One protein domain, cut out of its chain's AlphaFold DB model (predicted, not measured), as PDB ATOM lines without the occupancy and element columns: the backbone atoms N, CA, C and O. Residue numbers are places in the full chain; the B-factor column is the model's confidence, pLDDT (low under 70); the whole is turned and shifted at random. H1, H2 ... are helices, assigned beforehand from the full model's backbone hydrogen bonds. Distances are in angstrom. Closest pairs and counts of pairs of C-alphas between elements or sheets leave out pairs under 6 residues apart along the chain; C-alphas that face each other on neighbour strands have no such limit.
ATOM      1  N   ALA A  45     -24.583  15.544 -14.240       92.62
ATOM      2  CA  ALA A  45     -23.556  15.852 -13.247       92.62
ATOM      3  C   ALA A  45     -22.234  15.096 -13.492       92.62
ATOM      4  O   ALA A  45     -21.158  15.634 -13.235       92.62
ATOM      5  N   ASP A  46     -22.302  13.858 -13.990       94.81
ATOM      6  CA  ASP A  46     -21.117  13.080 -14.366       94.81
ATOM      7  C   ASP A  46     -20.417  13.699 -15.588       94.81
ATOM      8  O   ASP A  46     -19.187  13.760 -15.638       94.81
ATOM      9  N   GLU A  47     -21.185  14.195 -16.562       96.00
ATOM     10  CA  GLU A  47     -20.625  14.888 -17.722       96.00
ATOM     11  C   GLU A  47     -20.013  16.248 -17.346       96.00
ATOM     12  O   GLU A  47     -18.898  16.553 -17.776       96.00
ATOM     13  N   ASP A  48     -20.678  17.029 -16.489       95.38
ATOM     14  CA  ASP A  48     -20.144  18.293 -15.966       95.38
ATOM     15  C   ASP A  48     -18.818  18.073 -15.226       95.38
ATOM     16  O   ASP A  48     -17.840  18.803 -15.432       95.38
ATOM     17  N   LEU A  49     -18.748  17.010 -14.415       95.88
ATOM     18  CA  LEU A  49     -17.516  16.605 -13.750       95.88
ATOM     19  C   LEU A  49     -16.421  16.247 -14.764       95.88
ATOM     20  O   LEU A  49     -15.280  16.684 -14.611       95.88
ATOM     21  N   LEU A  50     -16.736  15.505 -15.828       96.88
ATOM     22  CA  LEU A  50     -15.755  15.196 -16.876       96.88
ATOM     23  C   LEU A  50     -15.232  16.453 -17.574       96.88
ATOM     24  O   LEU A  50     -14.028  16.543 -17.829       96.88
ATOM     25  N   VAL A  51     -16.089  17.442 -17.838       97.56
ATOM     26  CA  VAL A  51     -15.655  18.738 -18.381       97.56
ATOM     27  C   VAL A  51     -14.735  19.464 -17.398       97.56
ATOM     28  O   VAL A  51     -13.714  20.021 -17.808       97.56
ATOM     29  N   GLN A  52     -15.042  19.438 -16.102       96.94
ATOM     30  CA  GLN A  52     -14.192  20.043 -15.077       96.94
ATOM     31  C   GLN A  52     -12.821  19.351 -14.977       96.94
ATOM     32  O   GLN A  52     -11.784  20.025 -14.914       96.94
ATOM     33  N   VAL A  53     -12.790  18.015 -15.030       97.62
ATOM     34  CA  VAL A  53     -11.540  17.242 -15.089       97.62
ATOM     35  C   VAL A  53     -10.767  17.587 -16.362       97.62
ATOM     36  O   VAL A  53      -9.575  17.866 -16.283       97.62
ATOM     37  N   ALA A  54     -11.428  17.670 -17.518       97.94
ATOM     38  CA  ALA A  54     -10.812  18.066 -18.787       97.94
ATOM     39  C   ALA A  54     -10.177  19.462 -18.729       97.94
ATOM     40  O   ALA A  54      -9.039  19.639 -19.166       97.94
ATOM     41  N   ARG A  55     -10.856  20.443 -18.122       97.31
ATOM     42  CA  ARG A  55     -10.293  21.784 -17.884       97.31
ATOM     43  C   ARG A  55      -9.060  21.741 -16.990       97.31
ATOM     44  O   ARG A  55      -8.104  22.459 -17.252       97.31
ATOM     45  N   THR A  56      -9.071  20.884 -15.974       97.69
ATOM     46  CA  THR A  56      -7.955  20.722 -15.032       97.69
ATOM     47  C   THR A  56      -6.750  20.053 -15.691       97.69
ATOM     48  O   THR A  56      -5.629  20.547 -15.583       97.69
ATOM     49  N   VAL A  57      -6.977  18.979 -16.449       96.75
ATOM     50  CA  VAL A  57      -5.948  18.300 -17.253       96.75
ATOM     51  C   VAL A  57      -5.354  19.240 -18.307       96.75
ATOM     52  O   VAL A  57      -4.170  19.150 -18.619       96.75
ATOM     53  N   ALA A  58      -6.146  20.179 -18.832       97.00
ATOM     54  CA  ALA A  58      -5.675  21.161 -19.802       97.00
ATOM     55  C   ALA A  58      -4.665  22.177 -19.235       97.00
ATOM     56  O   ALA A  58      -3.999  22.851 -20.021       97.00
ATOM     57  N   VAL A  59      -4.557  22.316 -17.909       96.94
ATOM     58  CA  VAL A  59      -3.685  23.315 -17.261       96.94
ATOM     59  C   VAL A  59      -2.610  22.717 -16.354       96.94
ATOM     60  O   VAL A  59      -1.578  23.354 -16.166       96.94
ATOM     61  N   LEU A  60      -2.825  21.516 -15.807       95.38
ATOM     62  CA  LEU A  60      -1.913  20.860 -14.865       95.38
ATOM     63  C   LEU A  60      -1.424  19.501 -15.396       95.38
ATOM     64  O   LEU A  60      -2.213  18.772 -16.000       95.38
ATOM     65  N   PRO A  61      -0.165  19.098 -15.118       91.56
ATOM     66  CA  PRO A  61       0.861  19.830 -14.352       91.56
ATOM     67  C   PRO A  61       1.425  21.057 -15.072       91.56
ATOM     68  O   PRO A  61       1.918  21.979 -14.432       91.56
ATOM     69  N   VAL A  62       1.356  21.057 -16.399       92.69
ATOM     70  CA  VAL A  62       1.746  22.169 -17.263       92.69
ATOM     71  C   VAL A  62       0.630  22.407 -18.276       92.69
ATOM     72  O   VAL A  62      -0.117  21.467 -18.571       92.69
ATOM     73  N   PRO A  63       0.521  23.620 -18.843       94.06
ATOM     74  CA  PRO A  63      -0.465  23.904 -19.871       94.06
ATOM     75  C   PRO A  63      -0.379  22.908 -21.023       94.06
ATOM     76  O   PRO A  63       0.687  22.671 -21.596       94.06
ATOM     77  N   PHE A  64      -1.522  22.320 -21.358       92.81
ATOM     78  CA  PHE A  64      -1.605  21.311 -22.395       92.81
ATOM     79  C   PHE A  64      -1.393  21.957 -23.770       92.81
ATOM     80  O   PHE A  64      -2.033  22.971 -24.080       92.81
ATOM     81  N   PRO A  65      -0.506  21.403 -24.614       90.75
ATOM     82  CA  PRO A  65      -0.154  22.038 -25.873       90.75
ATOM     83  C   PRO A  65      -1.325  22.026 -26.863       90.75
ATOM     84  O   PRO A  65      -2.262  21.224 -26.786       90.75
ATOM     85  N   ALA A  66      -1.275  22.940 -27.831       87.00
ATOM     86  CA  ALA A  66      -2.379  23.134 -28.763       87.00
ATOM     87  C   ALA A  66      -2.560  21.970 -29.759       87.00
ATOM     88  O   ALA A  66      -3.689  21.758 -30.184       87.00
ATOM     89  N   PHE A  67      -1.506  21.208 -30.090       88.19
ATOM     90  CA  PHE A  67      -1.528  20.086 -31.054       88.19
ATOM     91  C   PHE A  67      -2.140  20.423 -32.428       88.19
ATOM     92  O   PHE A  67      -2.855  19.604 -33.007       88.19
ATOM     93  N   ASP A  68      -1.856  21.620 -32.946       90.19
ATOM     94  CA  ASP A  68      -2.411  22.160 -34.203       90.19
ATOM     95  C   ASP A  68      -3.938  22.353 -34.194       90.19
ATOM     96  O   ASP A  68      -4.554  22.593 -35.230       90.19
ATOM     97  N   GLU A  69      -4.572  22.264 -33.026       92.81
ATOM     98  CA  GLU A  69      -5.998  22.523 -32.871       92.81
ATOM     99  C   GLU A  69      -6.254  23.989 -32.508       92.81
ATOM    100  O   GLU A  69      -5.501  24.615 -31.757       92.81
ATOM    101  N   THR A  70      -7.367  24.529 -33.004       91.94
ATOM    102  CA  THR A  70      -7.766  25.920 -32.779       91.94
ATOM    103  C   THR A  70      -8.013  26.214 -31.297       91.94
ATOM    104  O   THR A  70      -8.820  25.549 -30.643       91.94
ATOM    105  N   GLY A  71      -7.368  27.270 -30.793       91.38
ATOM    106  CA  GLY A  71      -7.551  27.782 -29.433       91.38
ATOM    107  C   GLY A  71      -6.844  26.966 -28.338       91.38
ATOM    108  O   GLY A  71      -6.325  25.876 -28.595       91.38
ATOM    109  N   PRO A  72      -6.803  27.487 -27.097       93.88
ATOM    110  CA  PRO A  72      -6.176  26.804 -25.967       93.88
ATOM    111  C   PRO A  72      -6.961  25.548 -25.564       93.88
ATOM    112  O   PRO A  72      -8.184  25.501 -25.692       93.88
ATOM    113  N   ALA A  73      -6.274  24.549 -24.999       95.25
ATOM    114  CA  ALA A  73      -6.882  23.284 -24.573       95.25
ATOM    115  C   ALA A  73      -8.048  23.458 -23.581       95.25
ATOM    116  O   ALA A  73      -9.043  22.739 -23.661       95.25
ATOM    117  N   THR A  74      -7.984  24.467 -22.708       95.31
ATOM    118  CA  THR A  74      -9.080  24.834 -21.794       95.31
ATOM    119  C   THR A  74     -10.353  25.240 -22.534       95.31
ATOM    120  O   THR A  74     -11.442  24.835 -22.138       95.31
ATOM    121  N   GLY A  75     -10.225  25.975 -23.644       95.44
ATOM    122  CA  GLY A  75     -11.344  26.357 -24.511       95.44
ATOM    123  C   GLY A  75     -11.937  25.184 -25.296       95.44
ATOM    124  O   GLY A  75     -13.041  25.289 -25.824       95.44
ATOM    125  N   ARG A  76     -11.227  24.050 -25.355       96.69
ATOM    126  CA  ARG A  76     -11.679  22.812 -26.008       96.69
ATOM    127  C   ARG A  76     -12.399  21.870 -25.038       96.69
ATOM    128  O   ARG A  76     -13.168  21.027 -25.488       96.69
ATOM    129  N   ALA A  77     -12.236  22.044 -23.726       96.94
ATOM    130  CA  ALA A  77     -12.981  21.309 -22.702       96.94
ATOM    131  C   ALA A  77     -14.454  21.769 -22.640       96.94
ATOM    132  O   ALA A  77     -14.840  22.587 -21.797       96.94
ATOM    133  N   THR A  78     -15.270  21.271 -23.571       97.38
ATOM    134  CA  THR A  78     -16.673  21.670 -23.762       97.38
ATOM    135  C   THR A  78     -17.604  20.463 -23.836       97.38
ATOM    136  O   THR A  78     -17.193  19.381 -24.262       97.38
ATOM    137  N   GLN A  79     -18.880  20.668 -23.488       97.38
ATOM    138  CA  GLN A  79     -19.909  19.625 -23.557       97.38
ATOM    139  C   GLN A  79     -20.019  18.970 -24.942       97.38
ATOM    140  O   GLN A  79     -20.034  17.741 -25.012       97.38
ATOM    141  N   PRO A  80     -20.039  19.726 -26.062       97.44
ATOM    142  CA  PRO A  80     -20.158  19.113 -27.383       97.44
ATOM    143  C   PRO A  80     -18.984  18.186 -27.716       97.44
ATOM    144  O   PRO A  80     -19.181  17.116 -28.293       97.44
ATOM    145  N   ARG A  81     -17.759  18.559 -27.319       97.31
ATOM    146  CA  ARG A  81     -16.577  17.715 -27.544       97.31
ATOM    147  C   ARG A  81     -16.590  16.489 -26.645       97.31
ATOM    148  O   ARG A  81     -16.291  15.402 -27.130       97.31
ATOM    149  N   LEU A  82     -17.003  16.637 -25.386       97.56
ATOM    150  CA  LEU A  82     -17.186  15.501 -24.487       97.56
ATOM    151  C   LEU A  82     -18.211  14.511 -25.056       97.56
ATOM    152  O   LEU A  82     -17.916  13.325 -25.155       97.56
ATOM    153  N   SER A  83     -19.374  14.987 -25.503       96.44
ATOM    154  CA  SER A  83     -20.415  14.140 -26.097       96.44
ATOM    155  C   SER A  83     -19.896  13.355 -27.312       96.44
ATOM    156  O   SER A  83     -20.077  12.137 -27.399       96.44
ATOM    157  N   ALA A  84     -19.140  14.015 -28.200       96.38
ATOM    158  CA  ALA A  84     -18.498  13.361 -29.341       96.38
ATOM    159  C   ALA A  84     -17.463  12.296 -28.922       96.38
ATOM    160  O   ALA A  84     -17.340  11.256 -29.571       96.38
ATOM    161  N   VAL A  85     -16.720  12.524 -27.834       97.19
ATOM    162  CA  VAL A  85     -15.799  11.527 -27.262       97.19
ATOM    163  C   VAL A  85     -16.569  10.355 -26.665       97.19
ATOM    164  O   VAL A  85     -16.246   9.213 -26.982       97.19
ATOM    165  N   LEU A  86     -17.606  10.611 -25.864       95.38
ATOM    166  CA  LEU A  86     -18.439   9.581 -25.235       95.38
ATOM    167  C   LEU A  86     -19.118   8.673 -26.265       95.38
ATOM    168  O   LEU A  86     -19.309   7.486 -25.992       95.38
ATOM    169  N   GLY A  87     -19.438   9.193 -27.454       94.56
ATOM    170  CA  GLY A  87     -19.932   8.407 -28.591       94.56
ATOM    171  C   GLY A  87     -18.926   7.392 -29.154       94.56
ATOM    172  O   GLY A  87     -19.336   6.440 -29.812       94.56
ATOM    173  N   ARG A  88     -17.626   7.559 -28.872       94.12
ATOM    174  CA  ARG A  88     -16.538   6.657 -29.294       94.12
ATOM    175  C   ARG A  88     -16.064   5.703 -28.193       94.12
ATOM    176  O   ARG A  88     -15.223   4.850 -28.459       94.12
ATOM    177  N   VAL A  89     -16.559   5.852 -26.963       92.88
ATOM    178  CA  VAL A  89     -16.205   4.968 -25.842       92.88
ATOM    179  C   VAL A  89     -16.987   3.662 -25.964       92.88
ATOM    180  O   VAL A  89     -18.214   3.677 -26.068       92.88
ATOM    181  N   ASP A  90     -16.279   2.537 -25.927       91.25
ATOM    182  CA  ASP A  90     -16.880   1.206 -25.963       91.25
ATOM    183  C   ASP A  90     -17.620   0.867 -24.644       91.25
ATOM    184  O   ASP A  90     -17.463   1.558 -23.631       91.25
ATOM    185  N   PRO A  91     -18.458  -0.188 -24.602       90.00
ATOM    186  CA  PRO A  91     -19.221  -0.520 -23.396       90.00
ATOM    187  C   PRO A  91     -18.353  -0.815 -22.164       90.00
ATOM    188  O   PRO A  91     -18.719  -0.446 -21.048       90.00
ATOM    189  N   ALA A  92     -17.188  -1.444 -22.353       89.69
ATOM    190  CA  ALA A  92     -16.254  -1.723 -21.264       89.69
ATOM    191  C   ALA A  92     -15.635  -0.429 -20.706       89.69
ATOM    192  O   ALA A  92     -15.566  -0.246 -19.488       89.69
ATOM    193  N   GLY A  93     -15.248   0.499 -21.582       92.06
ATOM    194  CA  GLY A  93     -14.776   1.829 -21.218       92.06
ATOM    195  C   GLY A  93     -15.854   2.662 -20.531       92.06
ATOM    196  O   GLY A  93     -15.556   3.322 -19.540       92.06
ATOM    197  N   ARG A  94     -17.116   2.576 -20.976       92.44
ATOM    198  CA  ARG A  94     -18.269   3.227 -20.321       92.44
ATOM    199  C   ARG A  94     -18.445   2.739 -18.883       92.44
ATOM    200  O   ARG A  94     -18.649   3.556 -17.991       92.44
ATOM    201  N   ALA A  95     -18.334   1.430 -18.648       91.12
ATOM    202  CA  ALA A  95     -18.430   0.861 -17.305       91.12
ATOM    203  C   ALA A  95     -17.271   1.314 -16.399       91.12
ATOM    204  O   ALA A  95     -17.505   1.725 -15.264       91.12
ATOM    205  N   ALA A  96     -16.035   1.308 -16.910       93.56
ATOM    206  CA  ALA A  96     -14.871   1.798 -16.168       93.56
ATOM    207  C   ALA A  96     -14.979   3.301 -15.853       93.56
ATOM    208  O   ALA A  96     -14.685   3.729 -14.740       93.56
ATOM    209  N   LEU A  97     -15.446   4.094 -16.819       95.00
ATOM    210  CA  LEU A  97     -15.694   5.523 -16.658       95.00
ATOM    211  C   LEU A  97     -16.730   5.791 -15.558       95.00
ATOM    212  O   LEU A  97     -16.484   6.613 -14.678       95.00
ATOM    213  N   ALA A  98     -17.849   5.060 -15.568       94.06
ATOM    214  CA  ALA A  98     -18.886   5.168 -14.546       94.06
ATOM    215  C   ALA A  98     -18.378   4.774 -13.145       94.06
ATOM    216  O   ALA A  98     -18.674   5.478 -12.180       94.06
ATOM    217  N   ASP A  99     -17.579   3.705 -13.028       93.50
ATOM    218  CA  ASP A  99     -16.928   3.327 -11.761       93.50
ATOM    219  C   ASP A  99     -15.988   4.436 -11.259       93.50
ATOM    220  O   ASP A  99     -16.080   4.857 -10.105       93.50
ATOM    221  N   GLY A 100     -15.141   4.979 -12.140       95.50
ATOM    222  CA  GLY A 100     -14.226   6.073 -11.808       95.50
ATOM    223  C   GLY A 100     -14.949   7.326 -11.308       95.50
ATOM    224  O   GLY A 100     -14.570   7.893 -10.283       95.50
ATOM    225  N   LEU A 101     -16.024   7.732 -11.986       95.50
ATOM    226  CA  LEU A 101     -16.851   8.876 -11.583       95.50
ATOM    227  C   LEU A 101     -17.590   8.607 -10.273       95.50
ATOM    228  O   LEU A 101     -17.628   9.475  -9.400       95.50
ATOM    229  N   GLY A 102     -18.104   7.388 -10.088       94.06
ATOM    230  CA  GLY A 102     -18.697   6.951  -8.828       94.06
ATOM    231  C   GLY A 102     -17.731   7.105  -7.654       94.06
ATOM    232  O   GLY A 102     -18.109   7.658  -6.622       94.06
ATOM    233  N   ARG A 103     -16.465   6.708  -7.829       94.50
ATOM    234  CA  ARG A 103     -15.412   6.856  -6.808       94.50
ATOM    235  C   ARG A 103     -15.060   8.310  -6.512       94.50
ATOM    236  O   ARG A 103     -14.844   8.663  -5.356       94.50
ATOM    237  N   LEU A 104     -15.008   9.164  -7.534       94.56
ATOM    238  CA  LEU A 104     -14.786  10.597  -7.327       94.56
ATOM    239  C   LEU A 104     -15.937  11.230  -6.533       94.56
ATOM    240  O   LEU A 104     -15.683  12.046  -5.651       94.56
ATOM    241  N   ARG A 105     -17.185  10.811  -6.781       90.94
ATOM    242  CA  ARG A 105     -18.358  11.286  -6.031       90.94
ATOM    243  C   ARG A 105     -18.375  10.802  -4.580       90.94
ATOM    244  O   ARG A 105     -18.747  11.567  -3.692       90.94
ATOM    245  N   THR A 106     -17.970   9.560  -4.312       90.38
ATOM    246  CA  THR A 106     -17.928   9.029  -2.936       90.38
ATOM    247  C   THR A 106     -16.793   9.612  -2.099       90.38
ATOM    248  O   THR A 106     -16.886   9.608  -0.874       90.38
ATOM    249  N   ALA A 107     -15.754  10.162  -2.734       85.94
ATOM    250  CA  ALA A 107     -14.650  10.835  -2.051       85.94
ATOM    251  C   ALA A 107     -15.027  12.201  -1.437       85.94
ATOM    252  O   ALA A 107     -14.229  12.775  -0.694       85.94
ATOM    253  N   GLY A 108     -16.232  12.704  -1.724       82.62
ATOM    254  CA  GLY A 108     -16.773  13.950  -1.188       82.62
ATOM    255  C   GLY A 108     -16.869  15.071  -2.230       82.62
ATOM    256  O   GLY A 108     -16.637  14.842  -3.417       82.62
ATOM    257  N   PRO A 109     -17.238  16.294  -1.803       83.12
ATOM    258  CA  PRO A 109     -17.360  17.439  -2.697       83.12
ATOM    259  C   PRO A 109     -16.051  17.700  -3.443       83.12
ATOM    260  O   PRO A 109     -14.992  17.863  -2.832       83.12
ATOM    261  N   LEU A 110     -16.134  17.752  -4.770       85.88
ATOM    262  CA  LEU A 110     -14.978  18.025  -5.609       85.88
ATOM    263  C   LEU A 110     -14.779  19.541  -5.717       85.88
ATOM    264  O   LEU A 110     -15.723  20.267  -6.034       85.88
ATOM    265  N   PRO A 111     -13.573  20.042  -5.424       83.62
ATOM    266  CA  PRO A 111     -13.311  21.472  -5.413       83.62
ATOM    267  C   PRO A 111     -13.302  22.045  -6.835       83.62
ATOM    268  O   PRO A 111     -12.893  21.376  -7.782       83.62
ATOM    269  N   GLY A 112     -13.722  23.307  -6.971       84.56
ATOM    270  CA  GLY A 112     -13.667  24.058  -8.232       84.56
ATOM    271  C   GLY A 112     -12.241  24.381  -8.690       84.56
ATOM    272  O   GLY A 112     -11.970  24.413  -9.889       84.56
ATOM    273  N   GLU A 113     -11.333  24.572  -7.732       92.44
ATOM    274  CA  GLU A 113      -9.942  24.947  -7.985       92.44
ATOM    275  C   GLU A 113      -9.130  23.786  -8.589       92.44
ATOM    276  O   GLU A 113      -9.114  22.693  -8.004       92.44
ATOM    277  N   PRO A 114      -8.395  23.998  -9.703       93.31
ATOM    278  CA  PRO A 114      -7.681  22.934 -10.412       93.31
ATOM    279  C   PRO A 114      -6.717  22.131  -9.532       93.31
ATOM    280  O   PRO A 114      -6.748  20.903  -9.543       93.31
ATOM    281  N   GLU A 115      -5.884  22.794  -8.725       94.50
ATOM    282  CA  GLU A 115      -4.914  22.105  -7.863       94.50
ATOM    283  C   GLU A 115      -5.595  21.245  -6.799       94.50
ATOM    284  O   GLU A 115      -5.192  20.107  -6.542       94.50
ATOM    285  N   ALA A 116      -6.654  21.773  -6.185       94.12
ATOM    286  CA  ALA A 116      -7.419  21.044  -5.190       94.12
ATOM    287  C   ALA A 116      -8.102  19.820  -5.826       94.12
ATOM    288  O   ALA A 116      -8.142  18.755  -5.197       94.12
ATOM    289  N   LEU A 117      -8.564  19.936  -7.078       95.69
ATOM    290  CA  LEU A 117      -9.157  18.825  -7.818       95.69
ATOM    291  C   LEU A 117      -8.111  17.759  -8.156       95.69
ATOM    292  O   LEU A 117      -8.361  16.578  -7.921       95.69
ATOM    293  N   VAL A 118      -6.918  18.152  -8.617       96.69
ATOM    294  CA  VAL A 118      -5.800  17.217  -8.841       96.69
ATOM    295  C   VAL A 118      -5.468  16.456  -7.560       96.69
ATOM    296  O   VAL A 118      -5.340  15.234  -7.594       96.69
ATOM    297  N   ARG A 119      -5.380  17.146  -6.415       95.62
ATOM    298  CA  ARG A 119      -5.126  16.487  -5.121       95.62
ATOM    299  C   ARG A 119      -6.248  15.521  -4.747       95.62
ATOM    300  O   ARG A 119      -5.961  14.446  -4.229       95.62
ATOM    301  N   ALA A 120      -7.507  15.888  -4.988       95.50
ATOM    302  CA  ALA A 120      -8.644  15.006  -4.740       95.50
ATOM    303  C   ALA A 120      -8.561  13.739  -5.600       95.50
ATOM    304  O   ALA A 120      -8.608  12.640  -5.052       95.50
ATOM    305  N   ILE A 121      -8.332  13.880  -6.909       96.81
ATOM    306  CA  ILE A 121      -8.170  12.743  -7.825       96.81
ATOM    307  C   ILE A 121      -6.983  11.868  -7.403       96.81
ATOM    308  O   ILE A 121      -7.117  10.648  -7.358       96.81
ATOM    309  N   GLY A 122      -5.852  12.476  -7.029       96.69
ATOM    310  CA  GLY A 122      -4.674  11.759  -6.539       96.69
ATOM    311  C   GLY A 122      -4.962  10.909  -5.298       96.69
ATOM    312  O   GLY A 122      -4.626   9.731  -5.287       96.69
ATOM    313  N   ARG A 123      -5.676  11.455  -4.303       95.69
ATOM    314  CA  ARG A 123      -6.092  10.689  -3.112       95.69
ATOM    315  C   ARG A 123      -7.004   9.515  -3.460       95.69
ATOM    316  O   ARG A 123      -6.856   8.441  -2.888       95.69
ATOM    317  N   VAL A 124      -7.937   9.700  -4.396       96.88
ATOM    318  CA  VAL A 124      -8.807   8.601  -4.849       96.88
ATOM    319  C   VAL A 124      -7.992   7.542  -5.590       96.88
ATOM    320  O   VAL A 124      -8.231   6.353  -5.393       96.88
ATOM    321  N   ALA A 125      -6.993   7.938  -6.380       96.44
ATOM    322  CA  ALA A 125      -6.128   7.017  -7.113       96.44
ATOM    323  C   ALA A 125      -5.252   6.127  -6.214       96.44
ATOM    324  O   ALA A 125      -4.847   5.054  -6.660       96.44
ATOM    325  N   ASP A 126      -5.008   6.524  -4.964       94.69
ATOM    326  CA  ASP A 126      -4.320   5.694  -3.965       94.69
ATOM    327  C   ASP A 126      -5.243   4.666  -3.284       94.69
ATOM    328  O   ASP A 126      -4.774   3.778  -2.571       94.69
ATOM    329  N   THR A 127      -6.558   4.731  -3.518       93.75
ATOM    330  CA  THR A 127      -7.496   3.730  -2.992       93.75
ATOM    331  C   THR A 127      -7.477   2.445  -3.823       93.75
ATOM    332  O   THR A 127      -7.366   2.456  -5.054       93.75
ATOM    333  N   ALA A 128      -7.605   1.299  -3.149       88.06
ATOM    334  CA  ALA A 128      -7.548  -0.006  -3.797       88.06
ATOM    335  C   ALA A 128      -8.613  -0.145  -4.905       88.06
ATOM    336  O   ALA A 128      -9.806   0.091  -4.701       88.06
ATOM    337  N   GLY A 129      -8.163  -0.545  -6.097       90.00
ATOM    338  CA  GLY A 129      -9.026  -0.789  -7.254       90.00
ATOM    339  C   GLY A 129      -9.536   0.460  -7.982       90.00
ATOM    340  O   GLY A 129     -10.280   0.306  -8.943       90.00
ATOM    341  N   ALA A 130      -9.148   1.678  -7.583       92.19
ATOM    342  CA  ALA A 130      -9.634   2.904  -8.228       92.19
ATOM    343  C   ALA A 130      -8.938   3.250  -9.552       92.19
ATOM    344  O   ALA A 130      -9.532   3.917 -10.402       92.19
ATOM    345  N   LEU A 131      -7.693   2.799  -9.740       94.25
ATOM    346  CA  LEU A 131      -6.875   3.183 -10.893       94.25
ATOM    347  C   LEU A 131      -7.537   2.901 -12.251       94.25
ATOM    348  O   LEU A 131      -7.570   3.824 -13.055       94.25
ATOM    349  N   PRO A 132      -8.107   1.713 -12.541       93.94
ATOM    350  CA  PRO A 132      -8.695   1.458 -13.857       93.94
ATOM    351  C   PRO A 132      -9.814   2.441 -14.227       93.94
ATOM    352  O   PRO A 132      -9.843   2.938 -15.354       93.94
ATOM    353  N   GLY A 133     -10.702   2.752 -13.276       95.00
ATOM    354  CA  GLY A 133     -11.802   3.687 -13.497       95.00
ATOM    355  C   GLY A 133     -11.321   5.129 -13.647       95.00
ATOM    356  O   GLY A 133     -11.730   5.832 -14.570       95.00
ATOM    357  N   LEU A 134     -10.379   5.565 -12.804       97.06
ATOM    358  CA  LEU A 134      -9.787   6.901 -12.929       97.06
ATOM    359  C   LEU A 134      -8.969   7.068 -14.212       97.06
ATOM    360  O   LEU A 134      -8.993   8.140 -14.812       97.06
ATOM    361  N   THR A 135      -8.292   6.018 -14.681       97.19
ATOM    362  CA  THR A 135      -7.604   6.040 -15.976       97.19
ATOM    363  C   THR A 135      -8.603   6.273 -17.106       97.19
ATOM    364  O   THR A 135      -8.316   7.067 -17.999       97.19
ATOM    365  N   ALA A 136      -9.791   5.659 -17.059       96.81
ATOM    366  CA  ALA A 136     -10.850   5.915 -18.039       96.81
ATOM    367  C   ALA A 136     -11.372   7.363 -17.973       96.81
ATOM    368  O   ALA A 136     -11.558   7.994 -19.017       96.81
ATOM    369  N   VAL A 137     -11.544   7.917 -16.766       97.69
ATOM    370  CA  VAL A 137     -11.918   9.329 -16.551       97.69
ATOM    371  C   VAL A 137     -10.895  10.269 -17.190       97.69
ATOM    372  O   VAL A 137     -11.254  11.113 -18.013       97.69
ATOM    373  N   VAL A 138      -9.613  10.104 -16.862       98.06
ATOM    374  CA  VAL A 138      -8.548  10.995 -17.346       98.06
ATOM    375  C   VAL A 138      -8.291  10.807 -18.845       98.06
ATOM    376  O   VAL A 138      -8.087  11.792 -19.552       98.06
ATOM    377  N   ALA A 139      -8.364   9.582 -19.372       97.88
ATOM    378  CA  ALA A 139      -8.248   9.340 -20.813       97.88
ATOM    379  C   ALA A 139      -9.390  10.005 -21.599       97.88
ATOM    380  O   ALA A 139      -9.152  10.630 -22.634       97.88
ATOM    381  N   THR A 140     -10.619   9.944 -21.078       97.88
ATOM    382  CA  THR A 140     -11.783  10.632 -21.661       97.88
ATOM    383  C   THR A 140     -11.611  12.151 -21.611       97.88
ATOM    384  O   THR A 140     -11.874  12.843 -22.599       97.88
ATOM    385  N   ALA A 141     -11.103  12.682 -20.498       97.69
ATOM    386  CA  ALA A 141     -10.796  14.100 -20.344       97.69
ATOM    387  C   ALA A 141      -9.723  14.580 -21.345       97.69
ATOM    388  O   ALA A 141      -9.911  15.598 -22.013       97.69
ATOM    389  N   LEU A 142      -8.643  13.811 -21.529       97.44
ATOM    390  CA  LEU A 142      -7.597  14.077 -22.526       97.44
ATOM    391  C   LEU A 142      -8.146  14.063 -23.960       97.44
ATOM    392  O   LEU A 142      -7.894  14.990 -24.728       97.44
ATOM    393  N   ALA A 143      -8.943  13.050 -24.303       97.38
ATOM    394  CA  ALA A 143      -9.592  12.944 -25.611       97.38
ATOM    395  C   ALA A 143     -10.606  14.076 -25.869       97.38
ATOM    396  O   ALA A 143     -10.878  14.425 -27.019       97.38
ATOM    397  N   THR A 144     -11.155  14.678 -24.808       97.69
ATOM    398  CA  THR A 144     -12.057  15.837 -24.904       97.69
ATOM    399  C   THR A 144     -11.302  17.097 -25.322       97.69
ATOM    400  O   THR A 144     -11.775  17.847 -26.180       97.69
ATOM    401  N   ILE A 145     -10.104  17.309 -24.771       97.31
ATOM    402  CA  ILE A 145      -9.294  18.506 -25.046       97.31
ATOM    403  C   ILE A 145      -8.364  18.363 -26.249       97.31
ATOM    404  O   ILE A 145      -7.827  19.377 -26.704       97.31
ATOM    405  N   SER A 146      -8.156  17.148 -26.766       96.62
ATOM    406  CA  SER A 146      -7.401  16.939 -27.997       96.62
ATOM    407  C   SER A 146      -7.794  15.680 -28.762       96.62
ATOM    408  O   SER A 146      -7.903  14.592 -28.199       96.62
ATOM    409  N   SER A 147      -7.926  15.820 -30.083       94.25
ATOM    410  CA  SER A 147      -8.240  14.713 -31.000       94.25
ATOM    411  C   SER A 147      -7.082  13.728 -31.197       94.25
ATOM    412  O   SER A 147      -7.284  12.656 -31.760       94.25
ATOM    413  N   ARG A 148      -5.871  14.057 -30.725       93.25
ATOM    414  CA  ARG A 148      -4.702  13.161 -30.766       93.25
ATOM    415  C   ARG A 148      -4.805  12.004 -29.768       93.25
ATOM    416  O   ARG A 148      -4.029  11.052 -29.855       93.25
ATOM    417  N   PHE A 149      -5.737  12.093 -28.819       94.44
ATOM    418  CA  PHE A 149      -5.943  11.103 -27.772       94.44
ATOM    419  C   PHE A 149      -7.245  10.341 -27.999       94.44
ATOM    420  O   PHE A 149      -8.278  10.895 -28.374       94.44
ATOM    421  N   GLU A 150      -7.180   9.043 -27.727       90.75
ATOM    422  CA  GLU A 150      -8.333   8.154 -27.758       90.75
ATOM    423  C   GLU A 150      -8.802   7.899 -26.323       90.75
ATOM    424  O   GLU A 150      -7.956   7.647 -25.461       90.75
ATOM    425  N   PRO A 151     -10.117   7.884 -26.044       84.06
ATOM    426  CA  PRO A 151     -10.632   7.715 -24.683       84.06
ATOM    427  C   PRO A 151     -10.336   6.331 -24.070       84.06
ATOM    428  O   PRO A 151     -10.487   6.147 -22.868       84.06
ATOM    429  N   GLY A 152      -9.871   5.364 -24.873       79.88
ATOM    430  CA  GLY A 152      -9.373   4.062 -24.410       79.88
ATOM    431  C   GLY A 152      -7.846   3.958 -24.283       79.88
ATOM    432  O   GLY A 152      -7.342   2.941 -23.798       79.88
ATOM    433  N   ARG A 153      -7.077   4.970 -24.718       81.81
ATOM    434  CA  ARG A 153      -5.607   4.951 -24.634       81.81
ATOM    435  C   ARG A 153      -5.138   5.417 -23.261       81.81
ATOM    436  O   ARG A 153      -5.302   6.569 -22.879       81.81
ATOM    437  N   ARG A 154      -4.486   4.501 -22.551       87.50
ATOM    438  CA  ARG A 154      -4.084   4.661 -21.151       87.50
ATOM    439  C   ARG A 154      -2.778   5.426 -20.884       87.50
ATOM    440  O   ARG A 154      -2.768   6.136 -19.888       87.50
ATOM    441  N   PRO A 155      -1.717   5.388 -21.724       91.94
ATOM    442  CA  PRO A 155      -0.393   5.862 -21.296       91.94
ATOM    443  C   PRO A 155      -0.348   7.311 -20.793       91.94
ATOM    444  O   PRO A 155       0.253   7.601 -19.766       91.94
ATOM    445  N   ALA A 156      -1.016   8.238 -21.484       93.06
ATOM    446  CA  ALA A 156      -1.042   9.639 -21.064       93.06
ATOM    447  C   ALA A 156      -1.890   9.865 -19.803       93.06
ATOM    448  O   ALA A 156      -1.537  10.688 -18.963       93.06
ATOM    449  N   ALA A 157      -2.978   9.107 -19.650       96.19
ATOM    450  CA  ALA A 157      -3.812   9.149 -18.456       96.19
ATOM    451  C   ALA A 157      -3.080   8.577 -17.234       96.19
ATOM    452  O   ALA A 157      -3.148   9.160 -16.158       96.19
ATOM    453  N   GLU A 158      -2.332   7.487 -17.412       96.44
ATOM    454  CA  GLU A 158      -1.492   6.884 -16.372       96.44
ATOM    455  C   GLU A 158      -0.401   7.855 -15.910       96.44
ATOM    456  O   GLU A 158      -0.266   8.090 -14.713       96.44
ATOM    457  N   LEU A 159       0.303   8.511 -16.841       96.19
ATOM    458  CA  LEU A 159       1.302   9.535 -16.505       96.19
ATOM    459  C   LEU A 159       0.696  10.718 -15.738       96.19
ATOM    460  O   LEU A 159       1.289  11.221 -14.781       96.19
ATOM    461  N   TRP A 160      -0.490  11.170 -16.145       96.88
ATOM    462  CA  TRP A 160      -1.178  12.255 -15.453       96.88
ATOM    463  C   TRP A 160      -1.646  11.835 -14.050       96.88
ATOM    464  O   TRP A 160      -1.520  12.609 -13.102       96.88
ATOM    465  N   LEU A 161      -2.126  10.598 -13.880       97.50
ATOM    466  CA  LEU A 161      -2.505  10.051 -12.573       97.50
ATOM    467  C   LEU A 161      -1.296   9.821 -11.661       97.50
ATOM    468  O   LEU A 161      -1.387  10.074 -10.461       97.50
ATOM    469  N   ASP A 162      -0.155   9.402 -12.205       97.31
ATOM    470  CA  ASP A 162       1.116   9.344 -11.475       97.31
ATOM    471  C   ASP A 162       1.490  10.713 -10.913       97.31
ATOM    472  O   ASP A 162       1.852  10.828  -9.738       97.31
ATOM    473  N   TYR A 163       1.358  11.761 -11.732       96.88
ATOM    474  CA  TYR A 163       1.513  13.135 -11.269       96.88
ATOM    475  C   TYR A 163       0.501  13.474 -10.170       96.88
ATOM    476  O   TYR A 163       0.914  13.934  -9.107       96.88
ATOM    477  N   ALA A 164      -0.793  13.218 -10.378       97.25
ATOM    478  CA  ALA A 164      -1.838  13.577  -9.420       97.25
ATOM    479  C   ALA A 164      -1.626  12.925  -8.043       97.25
ATOM    480  O   ALA A 164      -1.758  13.599  -7.022       97.25
ATOM    481  N   ARG A 165      -1.228  11.646  -8.008       97.38
ATOM    482  CA  ARG A 165      -0.882  10.921  -6.771       97.38
ATOM    483  C   ARG A 165       0.296  11.564  -6.046       97.38
ATOM    484  O   ARG A 165       0.202  11.887  -4.864       97.38
ATOM    485  N   ARG A 166       1.386  11.843  -6.767       96.88
ATOM    486  CA  ARG A 166       2.555  12.534  -6.193       96.88
ATOM    487  C   ARG A 166       2.190  13.932  -5.698       96.88
ATOM    488  O   ARG A 166       2.603  14.315  -4.609       96.88
ATOM    489  N   PHE A 167       1.385  14.670  -6.460       95.25
ATOM    490  CA  PHE A 167       0.916  16.007  -6.105       95.25
ATOM    491  C   PHE A 167       0.036  15.997  -4.851       95.25
ATOM    492  O   PHE A 167       0.180  16.863  -3.990       95.25
ATOM    493  N   ALA A 168      -0.829  14.991  -4.705       94.81
ATOM    494  CA  ALA A 168      -1.643  14.790  -3.511       94.81
ATOM    495  C   ALA A 168      -0.803  14.511  -2.256       94.81
ATOM    496  O   ALA A 168      -1.159  15.004  -1.186       94.81
ATOM    497  N   ALA A 169       0.305  13.779  -2.395       94.69
ATOM    498  CA  ALA A 169       1.221  13.460  -1.299       94.69
ATOM    499  C   ALA A 169       2.122  14.634  -0.873       94.69
ATOM    500  O   ALA A 169       2.676  14.615   0.226       94.69
ATOM    501  N   MET A 170       2.285  15.663  -1.715       92.69
ATOM    502  CA  MET A 170       3.065  16.845  -1.343       92.69
ATOM    503  C   MET A 170       2.349  17.656  -0.255       92.69
ATOM    504  O   MET A 170       1.132  17.844  -0.347       92.69
TER     505      MET A 170
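What this domain is: This is residues 45 to 170 of the 176 residues of an uncharacterized protein of Amycolatopsis bartoniae (UniProt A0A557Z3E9). What shape do these atoms make? They form a rounded cluster of helices packed round H6, which runs through the middle and is crossed at large angles by H1, H4 and H7. The short helices H2 and H3 pack near the last residues of H6, and H5 crosses H7 near the first residues of H6. What is it made of? The printed part has 126 residues with seven named helices, H1 to H7 in chain order, and no named strand; the class is all helix. How large is it? It is compact, with a radius of gyration of the C-alphas of 13.0 A and spans of 36 by 32 by 26 A.

How they stand to each other: What does the first helix meet? H1, residues 45 to 57, touches the hub H6, residues 131 to 145, about perpendicular at 74 degrees, the closest C-alphas being those of Ala 54 and Ala 141, 4.3 A apart. With residues 54 to 56 alone H1 touches H2, residues 73 to 76, the closest C-alphas being those of Arg 55 and Thr 74 at 5.1 A. Which helices come next? H3, residues 79 to 86, touches residues 140 to 145 alone of H6 at a steep tilt of 51 degrees, opposite ways, closest at C-alphas Leu 82 and Thr 144, 5.2 A. H4, residues 91 to 106, touches residues 131 to 137 alone of H6, about perpendicular at 77 degrees, closest at C-alphas Gly 100 and Gly 133, 3.8 A. Where are the last two? H5, residues 114 to 125, touches H7, residues 155 to 169, about perpendicular at 81 degrees, closest at C-alphas Gly 122 and Arg 165, 3.9 A. H5 and H6 form a helical hairpin but only just touch, with 3 pairs of C-alphas within 8 A, the closest being Ala 125 and Leu 131 at 5.4 A. H7 and H4 are apart. Are the helix backbones complete? Each O i to N i+4 pair is within hydrogen-bond range in H1, H3, H4, H5, H6 and H7, while H2 is too short for such a pair.

Where its parts are: Where does the first helix begin? C-alpha 45 of H1 is at (-23.556, 15.852, -13.247). How long are the longer helices? From first to last C-alpha H1 is 18.2 A, H4 22.6 A, H5 16.3 A, H6 21.0 A and H7 21.5 A, and C-alpha 169 of H7 is at (1.221, 13.460, -1.299).

The domain as a whole: How far does it reach? The two C-alphas farthest apart, those of Thr 70 and Ala 128, are 38.9 A apart. Is there a cut or a long link? The printed part has no cut, and H1 to H2 is a long link of 15 residues, 58 to 72. How confident is the model? The mean pLDDT of the printed part is 94.0, and no printed residue is under 70.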